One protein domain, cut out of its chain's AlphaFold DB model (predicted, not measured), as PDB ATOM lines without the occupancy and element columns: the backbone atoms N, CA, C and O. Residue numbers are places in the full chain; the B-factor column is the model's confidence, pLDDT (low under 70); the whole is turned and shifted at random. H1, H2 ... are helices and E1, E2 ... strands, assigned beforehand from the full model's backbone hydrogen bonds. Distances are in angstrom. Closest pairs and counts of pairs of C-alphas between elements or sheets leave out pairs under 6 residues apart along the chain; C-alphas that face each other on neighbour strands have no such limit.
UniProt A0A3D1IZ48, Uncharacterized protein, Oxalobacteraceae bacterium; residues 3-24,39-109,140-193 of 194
ATOM      1  N   ARG A   3      59.013  87.387  80.526       68.62
ATOM      2  CA  ARG A   3      60.267  87.268  81.278       68.62
ATOM      3  C   ARG A   3      61.010  88.601  81.238       68.62
ATOM      4  O   ARG A   3      61.605  88.951  80.219       68.62
ATOM      5  N   CYS A   4      60.997  89.312  82.358       67.44
ATOM      6  CA  CYS A   4      61.714  90.567  82.546       67.44
ATOM      7  C   CYS A   4      62.986  90.272  83.358       67.44
ATOM      8  O   CYS A   4      62.954  90.190  84.589       67.44
ATOM      9  N   GLY A   5      64.103  90.019  82.668       73.00
ATOM     10  CA  GLY A   5      65.370  89.629  83.298       73.00
ATOM     11  C   GLY A   5      65.310  88.252  83.982       73.00
ATOM     12  O   GLY A   5      65.159  87.220  83.319       73.00
ATOM     13  N   LYS A   6      65.456  88.220  85.317       67.12
ATOM     14  CA  LYS A   6      65.391  86.990  86.141       67.12
ATOM     15  C   LYS A   6      63.996  86.694  86.717       67.12
ATOM     16  O   LYS A   6      63.818  85.650  87.333       67.12
ATOM     17  N   THR A   7      63.021  87.571  86.496       65.06
ATOM     18  CA  THR A   7      61.670  87.500  87.081       65.06
ATOM     19  C   THR A   7      60.596  87.352  86.008       65.06
ATOM     20  O   THR A   7      60.720  87.898  84.910       65.06
ATOM     21  N   TYR A   8      59.534  86.614  86.332       72.94
ATOM     22  CA  TYR A   8      58.370  86.422  85.467       72.94
ATOM     23  C   TYR A   8      57.219  87.306  85.947       72.94
ATOM     24  O   TYR A   8      56.966  87.377  87.147       72.94
ATOM     25  N   GLN A   9      56.542  87.986  85.023       76.06
ATOM     26  CA  GLN A   9      55.408  88.863  85.326       76.06
ATOM     27  C   GLN A   9      54.274  88.666  84.313       76.06
ATOM     28  O   GLN A   9      54.500  88.257  83.173       76.06
ATOM     29  N   ASP A  10      53.042  88.981  84.712       71.62
ATOM     30  CA  ASP A  10      51.862  88.900  83.838       71.62
ATOM     31  C   ASP A  10      51.590  90.186  83.047       71.62
ATOM     32  O   ASP A  10      50.771  90.187  82.127       71.62
ATOM     33  N   ARG A  11      52.325  91.264  83.344       65.06
ATOM     34  CA  ARG A  11      52.309  92.523  82.591       65.06
ATOM     35  C   ARG A  11      53.582  92.675  81.738       65.06
ATOM     36  O   ARG A  11      54.616  92.114  82.106       65.06
ATOM     37  N   PRO A  12      53.522  93.382  80.592       67.69
ATOM     38  CA  PRO A  12      54.707  93.717  79.799       67.69
ATOM     39  C   PRO A  12      55.734  94.488  80.639       67.69
ATOM     40  O   PRO A  12      55.351  95.275  81.497       67.69
ATOM     41  N   CYS A  13      57.029  94.260  80.411       70.31
ATOM     42  CA  CYS A  13      58.090  94.841  81.238       70.31
ATOM     43  C   CYS A  13      58.085  96.381  81.164       70.31
ATOM     44  O   CYS A  13      58.330  96.935  80.094       70.31
ATOM     45  N   ASP A  14      57.888  97.058  82.301       62.00
ATOM     46  CA  ASP A  14      57.727  98.525  82.386       62.00
ATOM     47  C   ASP A  14      58.940  99.347  81.892       62.00
ATOM     48  O   ASP A  14      58.806 100.528  81.598       62.00
ATOM     49  N   ASN A  15      60.122  98.740  81.730       56.53
ATOM     50  CA  ASN A  15      61.368  99.459  81.416       56.53
ATOM     51  C   ASN A  15      61.884  99.273  79.978       56.53
ATOM     52  O   ASN A  15      63.087  99.367  79.738       56.53
ATOM     53  N   GLY A  16      61.018  98.956  79.010       55.31
ATOM     54  CA  GLY A  16      61.407  98.896  77.590       55.31
ATOM     55  C   GLY A  16      62.438  97.813  77.234       55.31
ATOM     56  O   GLY A  16      62.909  97.755  76.099       55.31
ATOM     57  N   GLN A  17      62.784  96.922  78.166       53.72
ATOM     58  CA  GLN A  17      63.594  95.752  77.856       53.72
ATOM     59  C   GLN A  17      62.718  94.697  77.190       53.72
ATOM     60  O   GLN A  17      61.681  94.308  77.728       53.72
ATOM     61  N   GLN A  18      63.148  94.258  76.005       51.72
ATOM     62  CA  GLN A  18      62.464  93.283  75.160       51.72
ATOM     63  C   GLN A  18      62.239  91.979  75.935       51.72
ATOM     64  O   GLN A  18      63.109  91.112  76.018       51.72
ATOM     65  N   GLY A  19      61.055  91.850  76.533       52.16
ATOM     66  CA  GLY A  19      60.625  90.628  77.189       52.16
ATOM     67  C   GLY A  19      60.498  89.530  76.145       52.16
ATOM     68  O   GLY A  19      59.568  89.536  75.342       52.16
ATOM     69  N   LYS A  20      61.433  88.576  76.147       53.50
ATOM     70  CA  LYS A  20      61.333  87.376  75.315       53.50
ATOM     71  C   LYS A  20      60.163  86.551  75.851       53.50
ATOM     72  O   LYS A  20      60.247  86.002  76.951       53.50
ATOM     73  N   VAL A  21      59.060  86.511  75.108       55.09
ATOM     74  CA  VAL A  21      57.889  85.689  75.432       55.09
ATOM     75  C   VAL A  21      58.307  84.226  75.309       55.09
ATOM     76  O   VAL A  21      58.458  83.695  74.213       55.09
ATOM     77  N   ILE A  22      58.558  83.574  76.442       51.78
ATOM     78  CA  ILE A  22      58.794  82.131  76.493       51.78
ATOM     79  C   ILE A  22      57.413  81.491  76.611       51.78
ATOM     80  O   ILE A  22      56.841  81.453  77.696       51.78
ATOM     81  N   GLY A  23      56.836  81.069  75.487       49.22
ATOM     82  CA  GLY A  23      55.526  80.413  75.510       49.22
ATOM     83  C   GLY A  23      54.866  80.194  74.157       49.22
ATOM     84  O   GLY A  23      54.062  79.279  74.039       49.22
ATOM     85  N   ASN A  24      55.250  80.943  73.123       44.44
ATOM     86  CA  ASN A  24      54.814  80.645  71.767       44.44
ATOM     87  C   ASN A  24      56.027  80.194  70.965       44.44
ATOM     88  O   ASN A  24      56.925  80.984  70.681       44.44
ATOM     89  N   SER A  39      52.632  89.532  41.832       85.62
ATOM     90  CA  SER A  39      52.140  88.468  40.954       85.62
ATOM     91  C   SER A  39      52.546  87.079  41.453       85.62
ATOM     92  O   SER A  39      51.721  86.166  41.445       85.62
ATOM     93  N   CYS A  40      53.778  86.916  41.939       88.88
ATOM     94  CA  CYS A  40      54.264  85.650  42.485       88.88
ATOM     95  C   CYS A  40      53.564  85.301  43.799       88.88
ATOM     96  O   CYS A  40      53.113  84.168  43.968       88.88
ATOM     97  N   ALA A  41      53.340  86.287  44.671       87.31
ATOM     98  CA  ALA A  41      52.547  86.091  45.882       87.31
ATOM     99  C   ALA A  41      51.097  85.679  45.559       87.31
ATOM    100  O   ALA A  41      50.510  84.843  46.249       87.31
ATOM    101  N   ARG A  42      50.492  86.230  44.496       90.44
ATOM    102  CA  ARG A  42      49.154  85.812  44.044       90.44
ATOM    103  C   ARG A  42      49.161  84.358  43.560       90.44
ATOM    104  O   ARG A  42      48.342  83.577  44.039       90.44
ATOM    105  N   ARG A  43      50.129  83.983  42.715       91.25
ATOM    106  CA  ARG A  43      50.304  82.604  42.217       91.25
ATOM    107  C   ARG A  43      50.499  81.607  43.366       91.25
ATOM    108  O   ARG A  43      49.881  80.547  43.363       91.25
ATOM    109  N   GLY A  44      51.265  81.981  44.392       91.25
ATOM    110  CA  GLY A  44      51.430  81.194  45.617       91.25
ATOM    111  C   GLY A  44      50.135  81.017  46.421       91.25
ATOM    112  O   GLY A  44      49.835  79.918  46.890       91.25
ATOM    113  N   ASN A  45      49.323  82.071  46.555       92.62
ATOM    114  CA  ASN A  45      48.018  81.975  47.218       92.62
ATOM    115  C   ASN A  45      47.030  81.093  46.437       92.62
ATOM    116  O   ASN A  45      46.252  80.356  47.045       92.62
ATOM    117  N   ASP A  46      47.053  81.144  45.108       92.75
ATOM    118  CA  ASP A  46      46.202  80.291  44.276       92.75
ATOM    119  C   ASP A  46      46.662  78.826  44.322       92.75
ATOM    120  O   ASP A  46      45.828  77.931  44.469       92.75
ATOM    121  N   ALA A  47      47.975  78.577  44.348       93.19
ATOM    122  CA  ALA A  47      48.535  77.249  44.601       93.19
ATOM    123  C   ALA A  47      48.064  76.668  45.943       93.19
ATOM    124  O   ALA A  47      47.642  75.515  46.024       93.19
ATOM    125  N   GLN A  48      48.069  77.487  46.995       93.62
ATOM    126  CA  GLN A  48      47.591  77.095  48.319       93.62
ATOM    127  C   GLN A  48      46.115  76.658  48.307       93.62
ATOM    128  O   GLN A  48      45.792  75.645  48.932       93.62
ATOM    129  N   LYS A  49      45.243  77.349  47.559       93.38
ATOM    130  CA  LYS A  49      43.835  76.941  47.392       93.38
ATOM    131  C   LYS A  49      43.713  75.591  46.689       93.38
ATOM    132  O   LYS A  49      42.937  74.753  47.133       93.38
ATOM    133  N   ILE A  50      44.511  75.356  45.645       93.38
ATOM    134  CA  ILE A  50      44.519  74.078  44.916       93.38
ATOM    135  C   ILE A  50      44.948  72.933  45.846       93.38
ATOM    136  O   ILE A  50      44.329  71.871  45.831       93.38
ATOM    137  N   VAL A  51      45.946  73.147  46.713       94.81
ATOM    138  CA  VAL A  51      46.349  72.138  47.713       94.81
ATOM    139  C   VAL A  51      45.221  71.831  48.697       94.81
ATOM    140  O   VAL A  51      45.048  70.671  49.071       94.81
ATOM    141  N   TRP A  52      44.443  72.832  49.115       93.06
ATOM    142  CA  TRP A  52      43.274  72.599  49.968       93.06
ATOM    143  C   TRP A  52      42.192  71.802  49.245       93.06
ATOM    144  O   TRP A  52      41.696  70.830  49.807       93.06
ATOM    145  N   SER A  53      41.894  72.132  47.986       93.00
ATOM    146  CA  SER A  53      40.971  71.345  47.159       93.00
ATOM    147  C   SER A  53      41.449  69.900  46.994       93.00
ATOM    148  O   SER A  53      40.659  68.974  47.162       93.00
ATOM    149  N   ARG A  54      42.750  69.687  46.758       92.81
ATOM    150  CA  ARG A  54      43.366  68.350  46.710       92.81
ATOM    151  C   ARG A  54      43.181  67.594  48.028       92.81
ATOM    152  O   ARG A  54      42.838  66.417  48.011       92.81
ATOM    153  N   GLY A  55      43.383  68.263  49.165       88.31
ATOM    154  CA  GLY A  55      43.158  67.689  50.496       88.31
ATOM    155  C   GLY A  55      41.694  67.329  50.769       88.31
ATOM    156  O   GLY A  55      41.433  66.370  51.486       88.31
ATOM    157  N   ALA A  56      40.755  68.047  50.151       90.06
ATOM    158  CA  ALA A  56      39.323  67.753  50.186       90.06
ATOM    159  C   ALA A  56      38.889  66.657  49.185       90.06
ATOM    160  O   ALA A  56      37.699  66.377  49.067       90.06
ATOM    161  N   GLY A  57      39.828  66.034  48.460       89.19
ATOM    162  CA  GLY A  57      39.552  64.941  47.520       89.19
ATOM    163  C   GLY A  57      39.332  65.367  46.068       89.19
ATOM    164  O   GLY A  57      38.981  64.525  45.243       89.19
ATOM    165  N   ALA A  58      39.556  66.639  45.717       91.31
ATOM    166  CA  ALA A  58      39.467  67.071  44.324       91.31
ATOM    167  C   ALA A  58      40.550  66.392  43.469       91.31
ATOM    168  O   ALA A  58      41.732  66.350  43.837       91.31
ATOM    169  N   LEU A  59      40.152  65.894  42.298       93.00
ATOM    170  CA  LEU A  59      41.067  65.293  41.331       93.00
ATOM    171  C   LEU A  59      41.670  66.354  40.410       93.00
ATOM    172  O   LEU A  59      41.043  67.369  40.100       93.00
ATOM    173  N   GLN A  60      42.887  66.085  39.943       92.00
ATOM    174  CA  GLN A  60      43.623  66.979  39.054       92.00
ATOM    175  C   GLN A  60      42.815  67.309  37.791       92.00
ATOM    176  O   GLN A  60      42.628  68.482  37.478       92.00
ATOM    177  N   ASP A  61      42.284  66.291  37.112       91.56
ATOM    178  CA  ASP A  61      41.553  66.451  35.848       91.56
ATOM    179  C   ASP A  61      40.269  67.269  36.019       91.56
ATOM    180  O   ASP A  61      39.936  68.099  35.175       91.56
ATOM    181  N   GLN A  62      39.583  67.107  37.154       91.62
ATOM    182  CA  GLN A  62      38.387  67.881  37.485       91.62
ATOM    183  C   GLN A  62      38.716  69.370  37.647       91.62
ATOM    184  O   GLN A  62      38.011  70.227  37.113       91.62
ATOM    185  N   LEU A  63      39.803  69.689  38.355       91.88
ATOM    186  CA  LEU A  63      40.242  71.074  38.525       91.88
ATOM    187  C   LEU A  63      40.751  71.671  37.209       91.88
ATOM    188  O   LEU A  63      40.513  72.848  36.949       91.88
ATOM    189  N   GLN A  64      41.416  70.878  36.364       93.06
ATOM    190  CA  GLN A  64      41.859  71.330  35.045       93.06
ATOM    191  C   GLN A  64      40.686  71.608  34.100       93.06
ATOM    192  O   GLN A  64      40.724  72.604  33.379       93.06
ATOM    193  N   ALA A  65      39.644  70.773  34.122       90.69
ATOM    194  CA  ALA A  65      38.427  70.987  33.341       90.69
ATOM    195  C   ALA A  65      37.662  72.244  33.793       90.69
ATOM    196  O   ALA A  65      37.096  72.954  32.967       90.69
ATOM    197  N   ALA A  66      37.693  72.554  35.092       88.50
ATOM    198  CA  ALA A  66      37.088  73.760  35.656       88.50
ATOM    199  C   ALA A  66      37.952  75.031  35.490       88.50
ATOM    200  O   ALA A  66      37.503  76.131  35.818       88.50
ATOM    201  N   ALA A  67      39.195  74.912  35.013       90.88
ATOM    202  CA  ALA A  67      40.115  76.038  34.922       90.88
ATOM    203  C   ALA A  67      39.824  76.930  33.703       90.88
ATOM    204  O   ALA A  67      39.905  76.499  32.549       90.88
ATOM    205  N   GLY A  68      39.574  78.217  33.963       86.88
ATOM    206  CA  GLY A  68      39.235  79.207  32.935       86.88
ATOM    207  C   GLY A  68      40.406  79.684  32.067       86.88
ATOM    208  O   GLY A  68      40.176  80.320  31.043       86.88
ATOM    209  N   SER A  69      41.657  79.385  32.436       91.38
ATOM    210  CA  SER A  69      42.847  79.806  31.685       91.38
ATOM    211  C   SER A  69      43.893  78.695  31.563       91.38
ATOM    212  O   SER A  69      43.968  77.783  32.391       91.38
ATOM    213  N   GLY A  70      44.726  78.777  30.519       89.50
ATOM    214  CA  GLY A  70      45.844  77.849  30.315       89.50
ATOM    215  C   GLY A  70      46.902  77.944  31.419       89.50
ATOM    216  O   GLY A  70      47.414  76.923  31.873       89.50
ATOM    217  N   GLU A  71      47.165  79.152  31.924       87.38
ATOM    218  CA  GLU A  71      48.071  79.371  33.059       87.38
ATOM    219  C   GLU A  71      47.563  78.694  34.334       87.38
ATOM    220  O   GLU A  71      48.338  78.077  35.062       87.38
ATOM    221  N   GLN A  72      46.253  78.749  34.587       89.62
ATOM    222  CA  GLN A  72      45.662  78.108  35.756       89.62
ATOM    223  C   GLN A  72      45.709  76.581  35.650       89.62
ATOM    224  O   GLN A  72      45.983  75.915  36.647       89.62
ATOM    225  N   ARG A  73      45.535  76.013  34.448       93.31
ATOM    226  CA  ARG A  73      45.755  74.574  34.214       93.31
ATOM    227  C   ARG A  73      47.196  74.166  34.497       93.31
ATOM    228  O   ARG A  73      47.407  73.171  35.184       93.31
ATOM    229  N   LYS A  74      48.173  74.950  34.025       93.81
ATOM    230  CA  LYS A  74      49.596  74.709  34.307       93.81
ATOM    231  C   LYS A  74      49.875  74.757  35.811       93.81
ATOM    232  O   LYS A  74      50.455  73.822  36.344       93.81
ATOM    233  N   LEU A  75      49.353  75.766  36.512       93.69
ATOM    234  CA  LEU A  75      49.483  75.874  37.967       93.69
ATOM    235  C   LEU A  75      48.908  74.653  38.703       93.69
ATOM    236  O   LEU A  75      49.495  74.197  39.679       93.69
ATOM    237  N   ILE A  76      47.776  74.109  38.245       95.00
ATOM    238  CA  ILE A  76      47.200  72.885  38.817       95.00
ATOM    239  C   ILE A  76      48.156  71.702  38.624       95.00
ATOM    240  O   ILE A  76      48.406  70.981  39.584       95.00
ATOM    241  N   VAL A  77      48.725  71.520  37.428       95.00
ATOM    242  CA  VAL A  77      49.737  70.473  37.183       95.00
ATOM    243  C   VAL A  77      50.934  70.643  38.120       95.00
ATOM    244  O   VAL A  77      51.306  69.690  38.806       95.00
ATOM    245  N   ASP A  78      51.482  71.857  38.205       92.75
ATOM    246  CA  ASP A  78      52.649  72.174  39.037       92.75
ATOM    247  C   ASP A  78      52.373  71.848  40.519       92.75
ATOM    248  O   ASP A  78      53.169  71.190  41.191       92.75
ATOM    249  N   VAL A  79      51.197  72.224  41.033       94.75
ATOM    250  CA  VAL A  79      50.790  71.939  42.419       94.75
ATOM    251  C   VAL A  79      50.634  70.440  42.680       94.75
ATOM    252  O   VAL A  79      50.997  69.967  43.760       94.75
ATOM    253  N   TYR A  80      50.091  69.679  41.726       93.62
ATOM    254  CA  TYR A  80      49.919  68.231  41.878       93.62
ATOM    255  C   TYR A  80      51.238  67.459  41.759       93.62
ATOM    256  O   TYR A  80      51.376  66.418  42.406       93.62
ATOM    257  N   ALA A  81      52.224  67.991  41.032       93.31
ATOM    258  CA  ALA A  81      53.574  67.437  40.981       93.31
ATOM    259  C   ALA A  81      54.320  67.579  42.322       93.31
ATOM    260  O   ALA A  81      55.121  66.715  42.688       93.31
ATOM    261  N   ILE A  82      54.030  68.633  43.093       91.12
ATOM    262  CA  ILE A  82      54.689  68.898  44.377       91.12
ATOM    263  C   ILE A  82      53.948  68.198  45.527       91.12
ATOM    264  O   ILE A  82      52.765  68.439  45.817       91.12
ATOM    265  N   ARG A  83      54.679  67.352  46.257       87.38
ATOM    266  CA  ARG A  83      54.218  66.742  47.512       87.38
ATOM    267  C   ARG A  83      54.646  67.594  48.701       87.38
ATOM    268  O   ARG A  83      55.794  68.011  48.785       87.38
ATOM    269  N   GLY A  84      53.732  67.825  49.639       88.12
ATOM    270  CA  GLY A  84      54.030  68.577  50.854       88.12
ATOM    271  C   GLY A  84      52.823  69.298  51.436       88.12
ATOM    272  O   GLY A  84      51.693  69.169  50.954       88.12
ATOM    273  N   THR A  85      53.078  70.066  52.494       89.94
ATOM    274  CA  THR A  85      52.078  70.921  53.134       89.94
ATOM    275  C   THR A  85      51.730  72.114  52.244       89.94
ATOM    276  O   THR A  85      52.514  72.540  51.398       89.94
ATOM    277  N   SER A  86      50.552  72.697  52.465       88.12
ATOM    278  CA  SER A  86      50.080  73.877  51.727       88.12
ATOM    279  C   SER A  86      51.077  75.049  51.759       88.12
ATOM    280  O   SER A  86      51.297  75.696  50.738       88.12
ATOM    281  N   SER A  87      51.744  75.278  52.897       87.81
ATOM    282  CA  SER A  87      52.777  76.313  53.029       87.81
ATOM    283  C   SER A  87      54.051  75.991  52.247       87.81
ATOM    284  O   SER A  87      54.617  76.891  51.632       87.81
ATOM    285  N   ALA A  88      54.482  74.726  52.224       87.88
ATOM    286  CA  ALA A  88      55.656  74.301  51.463       87.88
ATOM    287  C   ALA A  88      55.425  74.421  49.949       87.88
ATOM    288  O   ALA A  88      56.274  74.954  49.241       87.88
ATOM    289  N   VAL A  89      54.250  73.999  49.462       91.31
ATOM    290  CA  VAL A  89      53.885  74.132  48.041       91.31
ATOM    291  C   VAL A  89      53.818  75.602  47.631       91.31
ATOM    292  O   VAL A  89      54.346  75.973  46.588       91.31
ATOM    293  N   ARG A  90      53.221  76.460  48.464       91.00
ATOM    294  CA  ARG A  90      53.186  77.903  48.212       91.00
ATOM    295  C   ARG A  90      54.590  78.493  48.075       91.00
ATOM    296  O   ARG A  90      54.841  79.206  47.110       91.00
ATOM    297  N   ALA A  91      55.487  78.185  49.011       89.81
ATOM    298  CA  ALA A  91      56.858  78.685  48.975       89.81
ATOM    299  C   ALA A  91      57.618  78.199  47.727       89.81
ATOM    300  O   ALA A  91      58.335  78.983  47.108       89.81
ATOM    301  N   ALA A  92      57.424  76.938  47.323       89.94
ATOM    302  CA  ALA A  92      58.016  76.392  46.103       89.94
ATOM    303  C   ALA A  92      57.537  77.149  44.852       89.94
ATOM    304  O   ALA A  92      58.354  77.667  44.100       89.94
ATOM    305  N   ILE A  93      56.222  77.331  44.696       93.19
ATOM    306  CA  ILE A  93      55.639  78.056  43.555       93.19
ATOM    307  C   ILE A  93      56.052  79.537  43.535       93.19
ATOM    308  O   ILE A  93      56.295  80.100  42.467       93.19
ATOM    309  N   GLU A  94      56.130  80.191  44.698       91.25
ATOM    310  CA  GLU A  94      56.629  81.568  44.796       91.25
ATOM    311  C   GLU A  94      58.096  81.656  44.354       91.25
ATOM    312  O   GLU A  94      58.447  82.559  43.594       91.25
ATOM    313  N   THR A  95      58.925  80.695  44.768       90.38
ATOM    314  CA  THR A  95      60.341  80.615  44.377       90.38
ATOM    315  C   THR A  95      60.488  80.385  42.874       90.38
ATOM    316  O   THR A  95      61.241  81.105  42.219       90.38
ATOM    317  N   ASP A  96      59.727  79.449  42.308       89.50
ATOM    318  CA  ASP A  96      59.748  79.149  40.874       89.50
ATOM    319  C   ASP A  96      59.319  80.361  40.041       89.50
ATOM    320  O   ASP A  96      59.942  80.676  39.029       89.50
ATOM    321  N   CYS A  97      58.299  81.096  40.496       91.62
ATOM    322  CA  CYS A  97      57.839  82.316  39.834       91.62
ATOM    323  C   CYS A  97      58.917  83.409  39.803       91.62
ATOM    324  O   CYS A  97      59.102  84.064  38.775       91.62
ATOM    325  N   VAL A  98      59.638  83.604  40.911       89.25
ATOM    326  CA  VAL A  98      60.739  84.575  40.970       89.25
ATOM    327  C   VAL A  98      61.884  84.134  40.056       89.25
ATOM    328  O   VAL A  98      62.347  84.937  39.250       89.25
ATOM    329  N   GLN A  99      62.266  82.854  40.079       87.69
ATOM    330  CA  GLN A  99      63.299  82.330  39.181       87.69
ATOM    331  C   GLN A  99      62.914  82.445  37.697       87.69
ATOM    332  O   GLN A  99      63.762  82.746  36.859       87.69
ATOM    333  N   GLU A 100      61.650  82.206  37.341       86.31
ATOM    334  CA  GLU A 100      61.143  82.354  35.970       86.31
ATOM    335  C   GLU A 100      61.210  83.822  35.511       86.31
ATOM    336  O   GLU A 100      61.637  84.114  34.387       86.31
ATOM    337  N   LYS A 101      60.879  84.764  36.403       85.19
ATOM    338  CA  LYS A 101      61.036  86.205  36.155       85.19
ATOM    339  C   LYS A 101      62.499  86.620  35.995       85.19
ATOM    340  O   LYS A 101      62.819  87.364  35.075       85.19
ATOM    341  N   GLU A 102      63.398  86.119  36.833       86.06
ATOM    342  CA  GLU A 102      64.831  86.414  36.720       86.06
ATOM    343  C   GLU A 102      65.418  85.857  35.418       86.06
ATOM    344  O   GLU A 102      66.117  86.569  34.696       86.06
ATOM    345  N   LYS A 103      65.072  84.615  35.054       83.81
ATOM    346  CA  LYS A 103      65.500  83.991  33.790       83.81
ATOM    347  C   LYS A 103      64.997  84.761  32.573       83.81
ATOM    348  O   LYS A 103      65.758  84.973  31.633       83.81
ATOM    349  N   SER A 104      63.739  85.195  32.583       82.38
ATOM    350  CA  SER A 104      63.177  85.988  31.482       82.38
ATOM    351  C   SER A 104      63.773  87.395  31.408       82.38
ATOM    352  O   SER A 104      64.047  87.867  30.307       82.38
ATOM    353  N   ALA A 105      64.070  88.037  32.542       82.31
ATOM    354  CA  ALA A 105      64.781  89.316  32.571       82.31
ATOM    355  C   ALA A 105      66.214  89.194  32.017       82.31
ATOM    356  O   ALA A 105      66.641  90.014  31.200       82.31
ATOM    357  N   LEU A 106      66.942  88.140  32.394       78.50
ATOM    358  CA  LEU A 106      68.275  87.847  31.859       78.50
ATOM    359  C   LEU A 106      68.226  87.562  30.351       78.50
ATOM    360  O   LEU A 106      69.029  88.112  29.599       78.50
ATOM    361  N   ALA A 107      67.250  86.771  29.893       77.94
ATOM    362  CA  ALA A 107      67.052  86.491  28.472       77.94
ATOM    363  C   ALA A 107      66.712  87.760  27.673       77.94
ATOM    364  O   ALA A 107      67.279  87.972  26.604       77.94
ATOM    365  N   ALA A 108      65.855  88.637  28.205       76.44
ATOM    366  CA  ALA A 108      65.545  89.928  27.591       76.44
ATOM    367  C   ALA A 108      66.785  90.834  27.501       76.44
ATOM    368  O   ALA A 108      66.980  91.517  26.498       76.44
ATOM    369  N   THR A 109      67.662  90.790  28.507       73.00
ATOM    370  CA  THR A 109      68.920  91.552  28.514       73.00
ATOM    371  C   THR A 109      69.918  91.006  27.483       73.00
ATOM    372  O   THR A 109      70.579  91.782  26.798       73.00
ATOM    373  N   ALA A 140      37.826 100.938  43.363       70.88
ATOM    374  CA  ALA A 140      38.897 100.283  44.115       70.88
ATOM    375  C   ALA A 140      38.731 100.447  45.638       70.88
ATOM    376  O   ALA A 140      38.847  99.467  46.377       70.88
ATOM    377  N   ASP A 141      38.372 101.644  46.110       72.00
ATOM    378  CA  ASP A 141      38.114 101.908  47.530       72.00
ATOM    379  C   ASP A 141      36.893 101.148  48.057       72.00
ATOM    380  O   ASP A 141      36.938 100.564  49.148       72.00
ATOM    381  N   ASN A 142      35.810 101.089  47.278       74.75
ATOM    382  CA  ASN A 142      34.628 100.304  47.628       74.75
ATOM    383  C   ASN A 142      34.939  98.802  47.680       74.75
ATOM    384  O   ASN A 142      34.533  98.131  48.632       74.75
ATOM    385  N   ALA A 143      35.723  98.280  46.731       72.50
ATOM    386  CA  ALA A 143      36.185  96.891  46.758       72.50
ATOM    387  C   ALA A 143      37.096  96.610  47.968       72.50
ATOM    388  O   ALA A 143      36.966  95.575  48.624       72.50
ATOM    389  N   ALA A 144      37.979  97.545  48.327       71.56
ATOM    390  CA  ALA A 144      38.839  97.425  49.502       71.56
ATOM    391  C   ALA A 144      38.037  97.445  50.816       71.56
ATOM    392  O   ALA A 144      38.348  96.686  51.739       71.56
ATOM    393  N   ARG A 145      36.991  98.276  50.912       73.50
ATOM    394  CA  ARG A 145      36.070  98.300  52.062       73.50
ATOM    395  C   ARG A 145      35.249  97.015  52.155       73.50
ATOM    396  O   ARG A 145      35.182  96.438  53.238       73.50
ATOM    397  N   ALA A 146      34.703  96.533  51.040       73.50
ATOM    398  CA  ALA A 146      33.968  95.268  50.980       73.50
ATOM    399  C   ALA A 146      34.847  94.069  51.379       73.50
ATOM    400  O   ALA A 146      34.422  93.202  52.140       73.50
ATOM    401  N   ASN A 147      36.112  94.051  50.951       74.56
ATOM    402  CA  ASN A 147      37.063  93.019  51.364       74.56
ATOM    403  C   ASN A 147      37.381  93.081  52.863       74.56
ATOM    404  O   ASN A 147      37.459  92.039  53.512       74.56
ATOM    405  N   ARG A 148      37.518  94.281  53.446       75.38
ATOM    406  CA  ARG A 148      37.729  94.433  54.895       75.38
ATOM    407  C   ARG A 148      36.523  93.953  55.701       75.38
ATOM    408  O   ARG A 148      36.708  93.221  56.670       75.38
ATOM    409  N   THR A 149      35.301  94.307  55.304       78.50
ATOM    410  CA  THR A 149      34.090  93.842  56.004       78.50
ATOM    411  C   THR A 149      33.899  92.333  55.861       78.50
ATOM    412  O   THR A 149      33.584  91.665  56.848       78.50
ATOM    413  N   ALA A 150      34.177  91.766  54.683       76.75
ATOM    414  CA  ALA A 150      34.177  90.321  54.474       76.75
ATOM    415  C   ALA A 150      35.232  89.610  55.340       76.75
ATOM    416  O   ALA A 150      34.936  88.573  55.931       76.75
ATOM    417  N   ALA A 151      36.437  90.174  55.477       75.44
ATOM    418  CA  ALA A 151      37.491  89.619  56.328       75.44
ATOM    419  C   ALA A 151      37.115  89.643  57.820       75.44
ATOM    420  O   ALA A 151      37.347  88.658  58.520       75.44
ATOM    421  N   VAL A 152      36.489  90.723  58.303       81.25
ATOM    422  CA  VAL A 152      35.995  90.814  59.691       81.25
ATOM    423  C   VAL A 152      34.902  89.777  59.955       81.25
ATOM    424  O   VAL A 152      34.975  89.064  60.955       81.25
ATOM    425  N   ARG A 153      33.934  89.627  59.040       82.69
ATOM    426  CA  ARG A 153      32.874  88.608  59.150       82.69
ATOM    427  C   ARG A 153      33.445  87.192  59.158       82.69
ATOM    428  O   ARG A 153      33.094  86.407  60.031       82.69
ATOM    429  N   LYS A 154      34.370  86.886  58.242       85.12
ATOM    430  CA  LYS A 154      35.061  85.588  58.203       85.12
ATOM    431  C   LYS A 154      35.829  85.321  59.494       85.12
ATOM    432  O   LYS A 154      35.736  84.228  60.032       85.12
ATOM    433  N   ARG A 155      36.532  86.319  60.036       85.75
ATOM    434  CA  ARG A 155      37.248  86.181  61.313       85.75
ATOM    435  C   ARG A 155      36.300  85.876  62.475       85.75
ATOM    436  O   ARG A 155      36.636  85.032  63.298       85.75
ATOM    437  N   ALA A 156      35.146  86.541  62.536       84.94
ATOM    438  CA  ALA A 156      34.134  86.271  63.556       84.94
ATOM    439  C   ALA A 156      33.572  84.845  63.429       84.94
ATOM    440  O   ALA A 156      33.544  84.117  64.416       84.94
ATOM    441  N   LEU A 157      33.228  84.420  62.208       88.31
ATOM    442  CA  LEU A 157      32.715  83.077  61.925       88.31
ATOM    443  C   LEU A 157      33.737  81.982  62.270       88.31
ATOM    444  O   LEU A 157      33.409  81.034  62.972       88.31
ATOM    445  N   CYS A 158      35.000  82.140  61.858       89.31
ATOM    446  CA  CYS A 158      36.065  81.202  62.224       89.31
ATOM    447  C   CYS A 158      36.310  81.164  63.741       89.31
ATOM    448  O   CYS A 158      36.666  80.117  64.277       89.31
ATOM    449  N   GLY A 159      36.141  82.296  64.434       89.81
ATOM    450  CA  GLY A 159      36.202  82.358  65.893       89.81
ATOM    451  C   GLY A 159      35.090  81.538  66.545       89.81
ATOM    452  O   GLY A 159      35.375  80.737  67.432       89.81
ATOM    453  N   ASP A 160      33.856  81.682  66.063       87.19
ATOM    454  CA  ASP A 160      32.706  80.927  66.569       87.19
ATOM    455  C   ASP A 160      32.836  79.421  66.293       87.19
ATOM    456  O   ASP A 160      32.761  78.614  67.220       87.19
ATOM    457  N   LEU A 161      33.177  79.036  65.058       87.69
ATOM    458  CA  LEU A 161      33.461  77.644  64.675       87.69
ATOM    459  C   LEU A 161      34.547  77.014  65.553       87.69
ATOM    460  O   LEU A 161      34.432  75.860  65.972       87.69
ATOM    461  N   LYS A 162      35.598  77.774  65.885       89.69
ATOM    462  CA  LYS A 162      36.652  77.305  66.788       89.69
ATOM    463  C   LYS A 162      36.114  77.040  68.194       89.69
ATOM    464  O   LYS A 162      36.399  75.981  68.751       89.69
ATOM    465  N   VAL A 163      35.326  77.962  68.747       90.12
ATOM    466  CA  VAL A 163      34.698  77.792  70.066       90.12
ATOM    467  C   VAL A 163      33.754  76.586  70.067       90.12
ATOM    468  O   VAL A 163      33.802  75.784  71.001       90.12
ATOM    469  N   GLN A 164      32.949  76.403  69.016       83.25
ATOM    470  CA  GLN A 164      32.067  75.240  68.875       83.25
ATOM    471  C   GLN A 164      32.855  73.923  68.803       83.25
ATOM    472  O   GLN A 164      32.523  72.967  69.508       83.25
ATOM    473  N   SER A 165      33.935  73.872  68.019       84.44
ATOM    474  CA  SER A 165      34.793  72.685  67.913       84.44
ATOM    475  C   SER A 165      35.463  72.343  69.250       84.44
ATOM    476  O   SER A 165      35.455  71.185  69.682       84.44
ATOM    477  N   ASP A 166      35.980  73.354  69.954       85.44
ATOM    478  CA  ASP A 166      36.613  73.177  71.261       85.44
ATOM    479  C   ASP A 166      35.584  72.710  72.316       85.44
ATOM    480  O   ASP A 166      35.880  71.791  73.087       85.44
ATOM    481  N   ARG A 167      34.342  73.221  72.275       85.62
ATOM    482  CA  ARG A 167      33.226  72.776  73.134       85.62
ATOM    483  C   ARG A 167      32.792  71.336  72.848       85.62
ATOM    484  O   ARG A 167      32.535  70.569  73.781       85.62
ATOM    485  N   ASN A 168      32.736  70.938  71.579       81.94
ATOM    486  CA  ASN A 168      32.438  69.554  71.200       81.94
ATOM    487  C   ASN A 168      33.535  68.606  71.702       81.94
ATOM    488  O   ASN A 168      33.235  67.582  72.317       81.94
ATOM    489  N   ARG A 169      34.811  68.981  71.549       82.62
ATOM    490  CA  ARG A 169      35.949  68.198  72.059       82.62
ATOM    491  C   ARG A 169      35.982  68.100  73.582       82.62
ATOM    492  O   ARG A 169      36.366  67.052  74.100       82.62
ATOM    493  N   SER A 170      35.633  69.161  74.311       82.94
ATOM    494  CA  SER A 170      35.548  69.097  75.776       82.94
ATOM    495  C   SER A 170      34.391  68.207  76.231       82.94
ATOM    496  O   SER A 170      34.570  67.410  77.145       82.94
ATOM    497  N   SER A 171      33.242  68.281  75.553       77.75
ATOM    498  CA  SER A 171      32.061  67.469  75.880       77.75
ATOM    499  C   SER A 171      32.311  65.981  75.629       77.75
ATOM    500  O   SER A 171      31.940  65.149  76.446       77.75
ATOM    501  N   GLN A 172      33.033  65.644  74.555       75.69
ATOM    502  CA  GLN A 172      33.452  64.266  74.283       75.69
ATOM    503  C   GLN A 172      34.476  63.735  75.301       75.69
ATOM    504  O   GLN A 172      34.483  62.541  75.584       75.69
ATOM    505  N   ARG A 173      35.334  64.600  75.868       79.25
ATOM    506  CA  ARG A 173      36.311  64.215  76.904       79.25
ATOM    507  C   ARG A 173      35.697  64.016  78.286       79.25
ATOM    508  O   ARG A 173      36.226  63.220  79.052       79.25
ATOM    509  N   GLY A 174      34.615  64.727  78.600       74.75
ATOM    510  CA  GLY A 174      33.880  64.549  79.855       74.75
ATOM    511  C   GLY A 174      33.167  63.198  79.957       74.75
ATOM    512  O   GLY A 174      32.888  62.750  81.064       74.75
ATOM    513  N   GLY A 175      32.921  62.537  78.818       68.75
ATOM    514  CA  GLY A 175      32.104  61.327  78.759       68.75
ATOM    515  C   GLY A 175      30.621  61.615  79.023       68.75
ATOM    516  O   GLY A 175      30.244  62.677  79.517       68.75
ATOM    517  N   GLY A 176      29.760  60.673  78.646       75.50
ATOM    518  CA  GLY A 176      28.306  60.778  78.767       75.50
ATOM    519  C   GLY A 176      27.627  59.488  78.316       75.50
ATOM    520  O   GLY A 176      28.305  58.495  78.042       75.50
ATOM    521  N   ASP A 177      26.298  59.493  78.232       79.44
ATOM    522  CA  ASP A 177      25.572  58.359  77.661       79.44
ATOM    523  C   ASP A 177      25.866  58.213  76.151       79.44
ATOM    524  O   ASP A 177      26.345  59.137  75.479       79.44
ATOM    525  N   VAL A 178      25.609  57.023  75.605       77.81
ATOM    526  CA  VAL A 178      25.907  56.713  74.197       77.81
ATOM    527  C   VAL A 178      25.136  57.640  73.248       77.81
ATOM    528  O   VAL A 178      25.704  58.101  72.257       77.81
ATOM    529  N   ALA A 179      23.888  57.990  73.577       80.69
ATOM    530  CA  ALA A 179      23.052  58.858  72.750       80.69
ATOM    531  C   ALA A 179      23.591  60.301  72.677       80.69
ATOM    532  O   ALA A 179      23.537  60.951  71.628       80.69
ATOM    533  N   GLN A 180      24.156  60.811  73.769       80.25
ATOM    534  CA  GLN A 180      24.798  62.118  73.854       80.25
ATOM    535  C   GLN A 180      26.118  62.129  73.081       80.25
ATOM    536  O   GLN A 180      26.386  63.079  72.340       80.25
ATOM    537  N   MET A 181      26.919  61.067  73.196       82.06
ATOM    538  CA  MET A 181      28.166  60.926  72.439       82.06
ATOM    539  C   MET A 181      27.916  60.819  70.929       82.06
ATOM    540  O   MET A 181      28.654  61.408  70.134       82.06
ATOM    541  N   GLU A 182      26.845  60.141  70.519       85.81
ATOM    542  CA  GLU A 182      26.431  60.061  69.119       85.81
ATOM    543  C   GLU A 182      25.950  61.419  68.584       85.81
ATOM    544  O   GLU A 182      26.372  61.843  67.505       85.81
ATOM    545  N   ARG A 183      25.177  62.170  69.381       85.50
ATOM    546  CA  ARG A 183      24.740  63.533  69.035       85.50
ATOM    547  C   ARG A 183      25.920  64.499  68.868       85.50
ATOM    548  O   ARG A 183      25.957  65.254  67.898       85.50
ATOM    549  N   LEU A 184      26.908  64.447  69.764       82.38
ATOM    550  CA  LEU A 184      28.134  65.252  69.658       82.38
ATOM    551  C   LEU A 184      28.961  64.879  68.419       82.38
ATOM    552  O   LEU A 184      29.546  65.749  67.777       82.38
ATOM    553  N   ASN A 185      29.010  63.595  68.056       81.75
ATOM    554  CA  ASN A 185      29.680  63.147  66.834       81.75
ATOM    555  C   ASN A 185      28.973  63.638  65.565       81.75
ATOM    556  O   ASN A 185      29.650  64.048  64.622       81.75
ATOM    557  N   GLN A 186      27.638  63.638  65.541       85.38
ATOM    558  CA  GLN A 186      26.863  64.198  64.428       85.38
ATOM    559  C   GLN A 186      27.084  65.710  64.296       85.38
ATOM    560  O   GLN A 186      27.379  66.183  63.200       85.38
ATOM    561  N   GLN A 187      27.040  66.455  65.407       82.38
ATOM    562  CA  GLN A 187      27.321  67.896  65.412       82.38
ATOM    563  C   GLN A 187      28.732  68.209  64.920       82.38
ATOM    564  O   GLN A 187      28.911  69.116  64.115       82.38
ATOM    565  N   ARG A 188      29.730  67.420  65.337       81.31
ATOM    566  CA  ARG A 188      31.104  67.584  64.863       81.31
ATOM    567  C   ARG A 188      31.220  67.374  63.347       81.31
ATOM    568  O   ARG A 188      31.886  68.154  62.679       81.31
ATOM    569  N   ARG A 189      30.563  66.347  62.794       84.31
ATOM    570  CA  ARG A 189      30.549  66.112  61.338       84.31
ATOM    571  C   ARG A 189      29.877  67.256  60.583       84.31
ATOM    572  O   ARG A 189      30.362  67.618  59.518       84.31
ATOM    573  N   ALA A 190      28.807  67.827  61.135       82.06
ATOM    574  CA  ALA A 190      28.139  68.981  60.543       82.06
ATOM    575  C   ALA A 190      29.063  70.208  60.513       82.06
ATOM    576  O   ALA A 190      29.256  70.786  59.451       82.06
ATOM    577  N   THR A 191      29.734  70.523  61.626       75.81
ATOM    578  CA  THR A 191      30.708  71.631  61.677       75.81
ATOM    579  C   THR A 191      31.953  71.397  60.818       75.81
ATOM    580  O   THR A 191      32.582  72.359  60.402       75.81
ATOM    581  N   ASP A 192      32.328  70.138  60.565       74.00
ATOM    582  CA  ASP A 192      33.453  69.787  59.685       74.00
ATOM    583  C   ASP A 192      33.057  69.849  58.184       74.00
ATOM    584  O   ASP A 192      33.935  69.744  57.327       74.00
ATOM    585  N   SER A 193      31.761  69.992  57.854       69.25
ATOM    586  CA  SER A 193      31.230  69.975  56.473       69.25
ATOM    587  C   SER A 193      30.817  71.353  55.923       69.25
ATOM    588  O   SER A 193      30.470  71.433  54.743       69.25
TER     589      SER A 193
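What this domain is: This is residues 3 to 24, 39 to 109 and 140 to 193 of the 194 residues of an uncharacterized protein of Oxalobacteraceae bacterium (UniProt A0A3D1IZ48). A long helix, H5, is joined at one end to the shorter H6, which folds back beside it as a helical hairpin, while residues 140 to 160 of H5 stick out as a bare arm. A second lobe is a cluster of four helices: H1 and H4 pack on each other, the short hairpin of H2 and H3 packs on H1 through H3, and residues 102 to 109 of H4 stick out; a third, small piece is mostly loop and holds the strand E1. The printed part has 147 residues, with one named strand and six named helices in the order E1, H1, H2, H3, H4, H5, H6, and the class is mostly helix. It is extended, with a radius of gyration of the C-alphas of 23.1 A and spans of 64 by 56 by 38 A.

How they stand to each other: H5, residues 140 to 174, touches H6, residues 178 to 191, with its residues 161 to 172 alone. This hairpin has a shallow tilt of 16 degrees, opposite ways, and its closest C-alphas, those of Asn 168 and Leu 184, are 6.3 A apart. H5 and H6 are both apart from H1, residues 39 to 55, H2, residues 60 to 65, and H3, residues 70 to 81. H4, residues 86 to 109, is apart from H5 and H6. H1 and H4 touch, with the closest C-alphas, Gly 44 and Arg 90, 4.5 A apart; they run opposite ways at a shallow tilt of 34 degrees, only just short of steep. H3 is the hub, touching three helices. H2 and H3 form a hairpin at a shallow tilt of 8 degrees, their closest C-alphas, Gln 64 and Arg 73, 5.1 A apart. H3 touches H1 at a steep tilt of 57 degrees, the same way, with the C-alphas of Ala 47 and Val 79 closest at 6.2 A. H3 and H4 only just touch, with 3 pairs of C-alphas within 8 A. E1, residues 7 to 9, pairs with no named strand and is apart from the six helices. In H1 to H6 every O i to N i+4 pair is within hydrogen-bond range.

Where its parts are: H5 is 50.8 A long, from C-alpha 140 at (38.897, 100.283, 44.115) to C-alpha 174 at (33.880, 64.549, 79.855). H6 measures 20.1 A, H4 34.7 A, H1 24.6 A and H3 16.8 A. H2 and E1 are short. C-alpha 7, where E1 begins, is at (61.670, 87.500, 87.081).

The domain as a whole: The two C-alphas farthest apart, those of Thr 109 and Asp 177, are 73.5 A apart. Residues 25 to 38 and 110 to 139 are not printed, with C-alpha gaps of 31.9 A and 34.9 A. The links that are printed whole are tight. Mean pLDDT of the printed part is 82.0; 19 residues are under 70, among them 14 to 24.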